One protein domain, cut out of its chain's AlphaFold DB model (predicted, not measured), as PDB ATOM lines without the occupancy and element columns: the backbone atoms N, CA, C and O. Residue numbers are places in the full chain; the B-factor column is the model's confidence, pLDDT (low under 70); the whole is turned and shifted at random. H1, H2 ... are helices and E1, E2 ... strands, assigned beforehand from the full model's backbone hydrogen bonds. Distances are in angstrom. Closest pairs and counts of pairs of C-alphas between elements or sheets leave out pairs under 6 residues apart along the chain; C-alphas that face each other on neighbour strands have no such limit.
ATOM      1  N   PHE A  10     135.697  34.638 151.424       72.12
ATOM      2  CA  PHE A  10     135.899  34.529 152.868       72.12
ATOM      3  C   PHE A  10     136.764  33.324 153.263       72.12
ATOM      4  O   PHE A  10     137.691  33.490 154.052       72.12
ATOM      5  N   ALA A  11     136.519  32.144 152.682       75.50
ATOM      6  CA  ALA A  11     137.305  30.939 152.954       75.50
ATOM      7  C   ALA A  11     138.770  31.102 152.514       75.50
ATOM      8  O   ALA A  11     139.684  30.773 153.268       75.50
ATOM      9  N   ILE A  12     139.001  31.700 151.340       75.19
ATOM     10  CA  ILE A  12     140.355  31.985 150.832       75.19
ATOM     11  C   ILE A  12     141.103  32.922 151.794       75.19
ATOM     12  O   ILE A  12     142.222  32.627 152.214       75.19
ATOM     13  N   ASN A  13     140.464  34.015 152.223       74.88
ATOM     14  CA  ASN A  13     141.071  34.965 153.156       74.88
ATOM     15  C   ASN A  13     141.364  34.351 154.535       74.88
ATOM     16  O   ASN A  13     142.393  34.667 155.138       74.88
ATOM     17  N   ALA A  14     140.489  33.475 155.037       72.50
ATOM     18  CA  ALA A  14     140.697  32.769 156.299       72.50
ATOM     19  C   ALA A  14     141.898  31.813 156.223       72.50
ATOM     20  O   ALA A  14     142.764  31.856 157.099       72.50
ATOM     21  N   MET A  15     142.015  31.028 155.145       70.50
ATOM     22  CA  MET A  15     143.160  30.137 154.927       70.50
ATOM     23  C   MET A  15     144.476  30.912 154.783       70.50
ATOM     24  O   MET A  15     145.476  30.545 155.401       70.50
ATOM     25  N   CYS A  16     144.483  32.033 154.053       74.38
ATOM     26  CA  CYS A  16     145.664  32.894 153.953       74.38
ATOM     27  C   CYS A  16     146.094  33.461 155.315       74.38
ATOM     28  O   CYS A  16     147.289  33.540 155.598       74.38
ATOM     29  N   ARG A  17     145.145  33.853 156.178       70.69
ATOM     30  CA  ARG A  17     145.452  34.331 157.537       70.69
ATOM     31  C   ARG A  17     146.002  33.214 158.420       70.69
ATOM     32  O   ARG A  17     147.015  33.427 159.076       70.69
ATOM     33  N   ALA A  18     145.376  32.039 158.407       67.81
ATOM     34  CA  ALA A  18     145.834  30.885 159.177       67.81
ATOM     35  C   ALA A  18     147.249  30.453 158.763       67.81
ATOM     36  O   ALA A  18     148.095  30.241 159.627       67.81
ATOM     37  N   SER A  19     147.534  30.429 157.457       67.06
ATOM     38  CA  SER A  19     148.868  30.139 156.919       67.06
ATOM     39  C   SER A  19     149.916  31.147 157.407       67.06
ATOM     40  O   SER A  19     150.948  30.751 157.944       67.06
ATOM     41  N   LYS A  20     149.619  32.455 157.358       72.00
ATOM     42  CA  LYS A  20     150.518  33.499 157.888       72.00
ATOM     43  C   LYS A  20     150.765  33.368 159.393       72.00
ATOM     44  O   LYS A  20     151.877  33.605 159.852       72.00
ATOM     45  N   ILE A  21     149.743  33.012 160.172       70.12
ATOM     46  CA  ILE A  21     149.881  32.808 161.623       70.12
ATOM     47  C   ILE A  21     150.725  31.560 161.911       70.12
ATOM     48  O   ILE A  21     151.592  31.605 162.778       70.12
ATOM     49  N   ALA A  22     150.506  30.468 161.178       67.19
ATOM     50  CA  ALA A  22     151.297  29.249 161.310       67.19
ATOM     51  C   ALA A  22     152.775  29.493 160.964       67.19
ATOM     52  O   ALA A  22     153.648  29.075 161.717       67.19
ATOM     53  N   GLN A  23     153.050  30.244 159.891       69.44
ATOM     54  CA  GLN A  23     154.405  30.652 159.507       69.44
ATOM     55  C   GLN A  23     155.081  31.509 160.585       69.44
ATOM     56  O   GLN A  23     156.233  31.260 160.921       69.44
ATOM     57  N   LYS A  24     154.360  32.475 161.174       69.62
ATOM     58  CA  LYS A  24     154.887  33.292 162.280       69.62
ATOM     59  C   LYS A  24     155.241  32.451 163.505       69.62
ATOM     60  O   LYS A  24     156.337  32.582 164.031       69.62
ATOM     61  N   LYS A  25     154.347  31.546 163.916       70.38
ATOM     62  CA  LYS A  25     154.595  30.653 165.059       70.38
ATOM     63  C   LYS A  25     155.758  29.692 164.812       70.38
ATOM     64  O   LYS A  25     156.480  29.374 165.749       70.38
ATOM     65  N   ALA A  26     155.927  29.209 163.581       69.88
ATOM     66  CA  ALA A  26     157.068  28.374 163.219       69.88
ATOM     67  C   ALA A  26     158.384  29.157 163.355       69.88
ATOM     68  O   ALA A  26     159.278  28.711 164.065       69.88
ATOM     69  N   ALA A  27     158.444  30.371 162.796       70.56
ATOM     70  CA  ALA A  27     159.621  31.232 162.884       70.56
ATOM     71  C   ALA A  27     159.996  31.600 164.335       70.56
ATOM     72  O   ALA A  27     161.173  31.596 164.683       70.56
ATOM     73  N   GLU A  28     159.006  31.871 165.194       74.00
ATOM     74  CA  GLU A  28     159.233  32.132 166.625       74.00
ATOM     75  C   GLU A  28     159.836  30.918 167.343       74.00
ATOM     76  O   GLU A  28     160.773  31.063 168.126       74.00
ATOM     77  N   ARG A  29     159.338  29.707 167.058       74.44
ATOM     78  CA  ARG A  29     159.879  28.475 167.651       74.44
ATOM     79  C   ARG A  29     161.310  28.214 167.204       74.44
ATOM     80  O   ARG A  29     162.143  27.893 168.048       74.44
ATOM     81  N   ASP A  30     161.589  28.374 165.915       75.25
ATOM     82  CA  ASP A  30     162.929  28.172 165.365       75.25
ATOM     83  C   ASP A  30     163.925  29.167 165.981       75.25
ATOM     84  O   ASP A  30     165.010  28.769 166.401       75.25
ATOM     85  N   TYR A  31     163.528  30.436 166.143       76.56
ATOM     86  CA  TYR A  31     164.339  31.456 166.815       76.56
ATOM     87  C   TYR A  31     164.620  31.106 168.284       76.56
ATOM     88  O   TYR A  31     165.771  31.152 168.719       76.56
ATOM     89  N   CYS A  32     163.596  30.696 169.046       79.00
ATOM     90  CA  CYS A  32     163.770  30.284 170.441       79.00
ATOM     91  C   CYS A  32     164.733  29.100 170.586       79.00
ATOM     92  O   CYS A  32     165.559  29.096 171.496       79.00
ATOM     93  N   CYS A  33     164.652  28.111 169.694       80.31
ATOM     94  CA  CYS A  33     165.555  26.962 169.715       80.31
ATOM     95  C   CYS A  33     167.007  27.375 169.459       80.31
ATOM     96  O   CYS A  33     167.899  26.934 170.177       80.31
ATOM     97  N   ILE A  34     167.253  28.237 168.468       80.88
ATOM     98  CA  ILE A  34     168.610  28.688 168.129       80.88
ATOM     99  C   ILE A  34     169.205  29.495 169.288       80.88
ATOM    100  O   ILE A  34     170.345  29.262 169.677       80.88
ATOM    101  N   HIS A  35     168.420  30.388 169.893       81.25
ATOM    102  CA  HIS A  35     168.877  31.178 171.034       81.25
ATOM    103  C   HIS A  35     169.133  30.327 172.290       81.25
ATOM    104  O   HIS A  35     169.995  30.664 173.095       81.25
ATOM    105  N   ALA A  36     168.396  29.231 172.490       82.81
ATOM    106  CA  ALA A  36     168.607  28.346 173.635       82.81
ATOM    107  C   ALA A  36     169.862  27.465 173.505       82.81
ATOM    108  O   ALA A  36     170.347  26.959 174.512       82.81
ATOM    109  N   LEU A  37     170.348  27.242 172.280       85.06
ATOM    110  CA  LEU A  37     171.434  26.302 171.992       85.06
ATOM    111  C   LEU A  37     172.789  26.968 171.756       85.06
ATOM    112  O   LEU A  37     173.803  26.285 171.846       85.06
ATOM    113  N   LEU A  38     172.806  28.249 171.395       87.69
ATOM    114  CA  LEU A  38     174.029  28.965 171.058       87.69
ATOM    115  C   LEU A  38     174.543  29.776 172.242       87.69
ATOM    116  O   LEU A  38     173.804  30.547 172.853       87.69
ATOM    117  N   GLU A  39     175.843  29.676 172.484       89.19
ATOM    118  CA  GLU A  39     176.561  30.514 173.429       89.19
ATOM    119  C   GLU A  39     177.544  31.452 172.716       89.19
ATOM    120  O   GLU A  39     177.918  31.302 171.545       89.19
ATOM    121  N   LYS A  40     177.974  32.487 173.442       89.94
ATOM    122  CA  LYS A  40     178.949  33.451 172.933       89.94
ATOM    123  C   LYS A  40     180.264  32.738 172.597       89.94
ATOM    124  O   LYS A  40     180.803  32.009 173.423       89.94
ATOM    125  N   ASN A  41     180.834  33.053 171.432       89.38
ATOM    126  CA  ASN A  41     182.043  32.442 170.857       89.38
ATOM    127  C   ASN A  41     181.886  31.004 170.323       89.38
ATOM    128  O   ASN A  41     182.885  30.423 169.884       89.38
ATOM    129  N   ASP A  42     180.676  30.440 170.284       91.25
ATOM    130  CA  ASP A  42     180.455  29.151 169.621       91.25
ATOM    131  C   ASP A  42     180.775  29.209 168.127       91.25
ATOM    132  O   ASP A  42     180.622  30.241 167.471       91.25
ATOM    133  N   LYS A  43     181.204  28.075 167.564       90.00
ATOM    134  CA  LYS A  43     181.446  27.934 166.122       90.00
ATOM    135  C   LYS A  43     180.207  27.366 165.441       90.00
ATOM    136  O   LYS A  43     179.873  26.201 165.632       90.00
ATOM    137  N   VAL A  44     179.566  28.171 164.599       88.38
ATOM    138  CA  VAL A  44     178.357  27.791 163.858       88.38
ATOM    139  C   VAL A  44     178.723  27.512 162.406       88.38
ATOM    140  O   VAL A  44     179.125  28.420 161.681       88.38
ATOM    141  N   LEU A  45     178.568  26.262 161.966       86.75
ATOM    142  CA  LEU A  45     178.692  25.889 160.556       86.75
ATOM    143  C   LEU A  45     177.321  25.997 159.876       86.75
ATOM    144  O   LEU A  45     176.392  25.272 160.224       86.75
ATOM    145  N   ALA A  46     177.203  26.881 158.890       85.38
ATOM    146  CA  ALA A  46     175.997  27.088 158.103       85.38
ATOM    147  C   ALA A  46     176.204  26.598 156.664       85.38
ATOM    148  O   ALA A  46     177.133  27.028 155.984       85.38
ATOM    149  N   ILE A  47     175.328  25.715 156.187       83.50
ATOM    150  CA  ILE A  47     175.410  25.135 154.841       83.50
ATOM    151  C   ILE A  47     174.427  25.852 153.911       83.50
ATOM    152  O   ILE A  47     173.271  26.046 154.284       83.50
ATOM    153  N   THR A  48     174.859  26.247 152.710       78.31
ATOM    154  CA  THR A  48     173.959  26.902 151.746       78.31
ATOM    155  C   THR A  48     173.052  25.905 151.013       78.31
ATOM    156  O   THR A  48     173.542  24.850 150.602       78.31
ATOM    157  N   PRO A  49     171.776  26.258 150.748       72.31
ATOM    158  CA  PRO A  49     171.130  27.536 151.073       72.31
ATOM    159  C   PRO A  49     170.869  27.683 152.580       72.31
ATOM    160  O   PRO A  49     170.280  26.807 153.206       72.31
ATOM    161  N   VAL A  50     171.347  28.791 153.160       74.62
ATOM    162  CA  VAL A  50     171.344  28.973 154.615       74.62
ATOM    163  C   VAL A  50     169.990  29.489 155.080       74.62
ATOM    164  O   VAL A  50     169.413  30.393 154.479       74.62
ATOM    165  N   PHE A  51     169.523  28.960 156.207       76.94
ATOM    166  CA  PHE A  51     168.404  29.518 156.950       76.94
ATOM    167  C   PHE A  51     168.795  30.874 157.560       76.94
ATOM    168  O   PHE A  51     169.558  30.927 158.523       76.94
ATOM    169  N   GLU A  52     168.292  31.977 156.998       80.88
ATOM    170  CA  GLU A  52     168.644  33.343 157.426       80.88
ATOM    171  C   GLU A  52     168.513  33.597 158.941       80.88
ATOM    172  O   GLU A  52     169.428  34.211 159.502       80.88
ATOM    173  N   PRO A  53     167.472  33.095 159.646       82.94
ATOM    174  CA  PRO A  53     167.356  33.297 161.089       82.94
ATOM    175  C   PRO A  53     168.538  32.729 161.878       82.94
ATOM    176  O   PRO A  53     168.967  33.352 162.842       82.94
ATOM    177  N   LEU A  54     169.147  31.622 161.430       83.81
ATOM    178  CA  LEU A  54     170.341  31.056 162.069       83.81
ATOM    179  C   LEU A  54     171.512  32.039 162.051       83.81
ATOM    180  O   LEU A  54     172.178  32.219 163.066       83.81
ATOM    181  N   ILE A  55     171.753  32.691 160.909       86.25
ATOM    182  CA  ILE A  55     172.840  33.668 160.786       86.25
ATOM    183  C   ILE A  55     172.551  34.888 161.658       86.25
ATOM    184  O   ILE A  55     173.464  35.376 162.324       86.25
ATOM    185  N   SER A  56     171.314  35.395 161.641       87.81
ATOM    186  CA  SER A  56     170.953  36.589 162.415       87.81
ATOM    187  C   SER A  56     171.139  36.346 163.911       87.81
ATOM    188  O   SER A  56     171.872  37.086 164.563       87.81
ATOM    189  N   THR A  57     170.572  35.257 164.434       88.19
ATOM    190  CA  THR A  57     170.650  34.926 165.860       88.19
ATOM    191  C   THR A  57     172.083  34.613 166.292       88.19
ATOM    192  O   THR A  57     172.542  35.108 167.317       88.19
ATOM    193  N   ALA A  58     172.843  33.861 165.488       88.44
ATOM    194  CA  ALA A  58     174.244  33.573 165.793       88.44
ATOM    195  C   ALA A  58     175.110  34.849 165.835       88.44
ATOM    196  O   ALA A  58     176.012  34.957 166.666       88.44
ATOM    197  N   LYS A  59     174.831  35.848 164.982       88.62
ATOM    198  CA  LYS A  59     175.508  37.156 165.037       88.62
ATOM    199  C   LYS A  59     175.142  37.941 166.293       88.62
ATOM    200  O   LYS A  59     176.036  38.514 166.906       88.62
ATOM    201  N   GLU A  60     173.862  37.961 166.664       90.25
ATOM    202  CA  GLU A  60     173.369  38.648 167.868       90.25
ATOM    203  C   GLU A  60     174.024  38.105 169.146       90.25
ATOM    204  O   GLU A  60     174.428  38.881 170.010       90.25
ATOM    205  N   ILE A  61     174.199  36.785 169.237       89.12
ATOM    206  CA  ILE A  61     174.825  36.108 170.386       89.12
ATOM    207  C   ILE A  61     176.356  36.290 170.400       89.12
ATOM    208  O   ILE A  61     176.996  36.216 171.453       89.12
ATOM    209  N   GLY A  62     176.960  36.587 169.247       89.56
ATOM    210  CA  GLY A  62     178.407  36.742 169.095       89.56
ATOM    211  C   GLY A  62     179.130  35.425 168.806       89.56
ATOM    212  O   GLY A  62     180.239  35.203 169.292       89.56
ATOM    213  N   CYS A  63     178.500  34.534 168.041       91.81
ATOM    214  CA  CYS A  63     179.103  33.294 167.566       91.81
ATOM    215  C   CYS A  63     180.030  33.539 166.359       91.81
ATOM    216  O   CYS A  63     179.877  34.493 165.590       91.81
ATOM    217  N   HIS A  64     180.966  32.620 166.135       92.00
ATOM    218  CA  HIS A  64     181.813  32.565 164.949       92.00
ATOM    219  C   HIS A  64     181.147  31.729 163.854       92.00
ATOM    220  O   HIS A  64     181.079  30.504 163.943       92.00
ATOM    221  N   ILE A  65     180.667  32.387 162.800       89.31
ATOM    222  CA  ILE A  65     179.899  31.738 161.731       89.31
ATOM    223  C   ILE A  65     180.818  31.364 160.567       89.31
ATOM    224  O   ILE A  65     181.528  32.212 160.028       89.31
ATOM    225  N   ILE A  66     180.760  30.104 160.143       88.88
ATOM    226  CA  ILE A  66     181.427  29.572 158.954       88.88
ATOM    227  C   ILE A  66     180.339  29.185 157.960       88.88
ATOM    228  O   ILE A  66     179.517  28.321 158.253       88.88
ATOM    229  N   VAL A  67     180.323  29.810 156.783       85.56
ATOM    230  CA  VAL A  67     179.367  29.474 155.719       85.56
ATOM    231  C   VAL A  67     180.054  28.565 154.705       85.56
ATOM    232  O   VAL A  67     181.087  28.934 154.150       85.56
ATOM    233  N   GLN A  68     179.484  27.387 154.455       82.75
ATOM    234  CA  GLN A  68     179.995  26.419 153.488       82.75
ATOM    235  C   GLN A  68     178.967  26.156 152.390       82.75
ATOM    236  O   GLN A  68     177.818  25.809 152.663       82.75
ATOM    237  N   SER A  69     179.401  26.276 151.134       80.69
ATOM    238  CA  SER A  69     178.592  25.859 149.994       80.69
ATOM    239  C   SER A  69     178.784  24.375 149.708       80.69
ATOM    240  O   SER A  69     179.914  23.916 149.527       80.69
ATOM    241  N   LEU A  70     177.684  23.622 149.673       69.06
ATOM    242  CA  LEU A  70     177.661  22.289 149.079       69.06
ATOM    243  C   LEU A  70     177.463  22.448 147.571       69.06
ATOM    244  O   LEU A  70     176.373  22.231 147.045       69.06
TER     245      LEU A  70
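Overview. This is residues 10 to 70 of the 81 residues of an uncharacterized protein of Candidatus Thiomargarita nelsonii (UniProt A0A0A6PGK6). The parallel two-stranded sheet E1 E2, with short helix H2 over one face, makes a small head, from which long helix H1 sticks out as an arm with residues 10 to 26. The 61 printed residues include two named helices and two named strands, in the order H1 E1 H2 E2, class mixed. The whole is only just loose, close to extended, with a radius of gyration of the C-alphas of 15.3 A and spans of 49 by 27 by 13 A.

Arrangement. E1, residues 43 to 48, and E2, residues 64 to 69, are parallel at 25 degrees, with N 44 and O 64 within hydrogen-bond range at 2.9 A. With H2, residues 52 to 61, they form a strand-helix-strand unit, parallel strands with a helix between, its crossover right-handed. The closest C-alphas of H2 and E2, Ala 58 and Ile 65, are 7.2 A apart. H1, residues 10 to 37, touches H2 with residues 31 to 35 alone, closest at C-alphas His 35 and Thr 57, 6.6 A. They run the same way at a tilt of 38 degrees, only just steep. Every O i to N i+4 pair in H1 and H2 is within hydrogen-bond range.

Along the chain. H1 runs 41.2 A from C-alpha 10 at (135.899, 34.529, 152.868). E1 measures 16.2 A, H2 14.6 A and E2 16.7 A, ending at C-alpha 69 (178.592, 25.859, 149.994).

Size, cuts and confidence. The C-alphas farthest apart, Phe 10 and Asn 41, are 49.6 A apart. The printed part has no cut, and its three links are tight. The pLDDT is under 70 at residues 18 to 19, 22 to 24, 26 and 70.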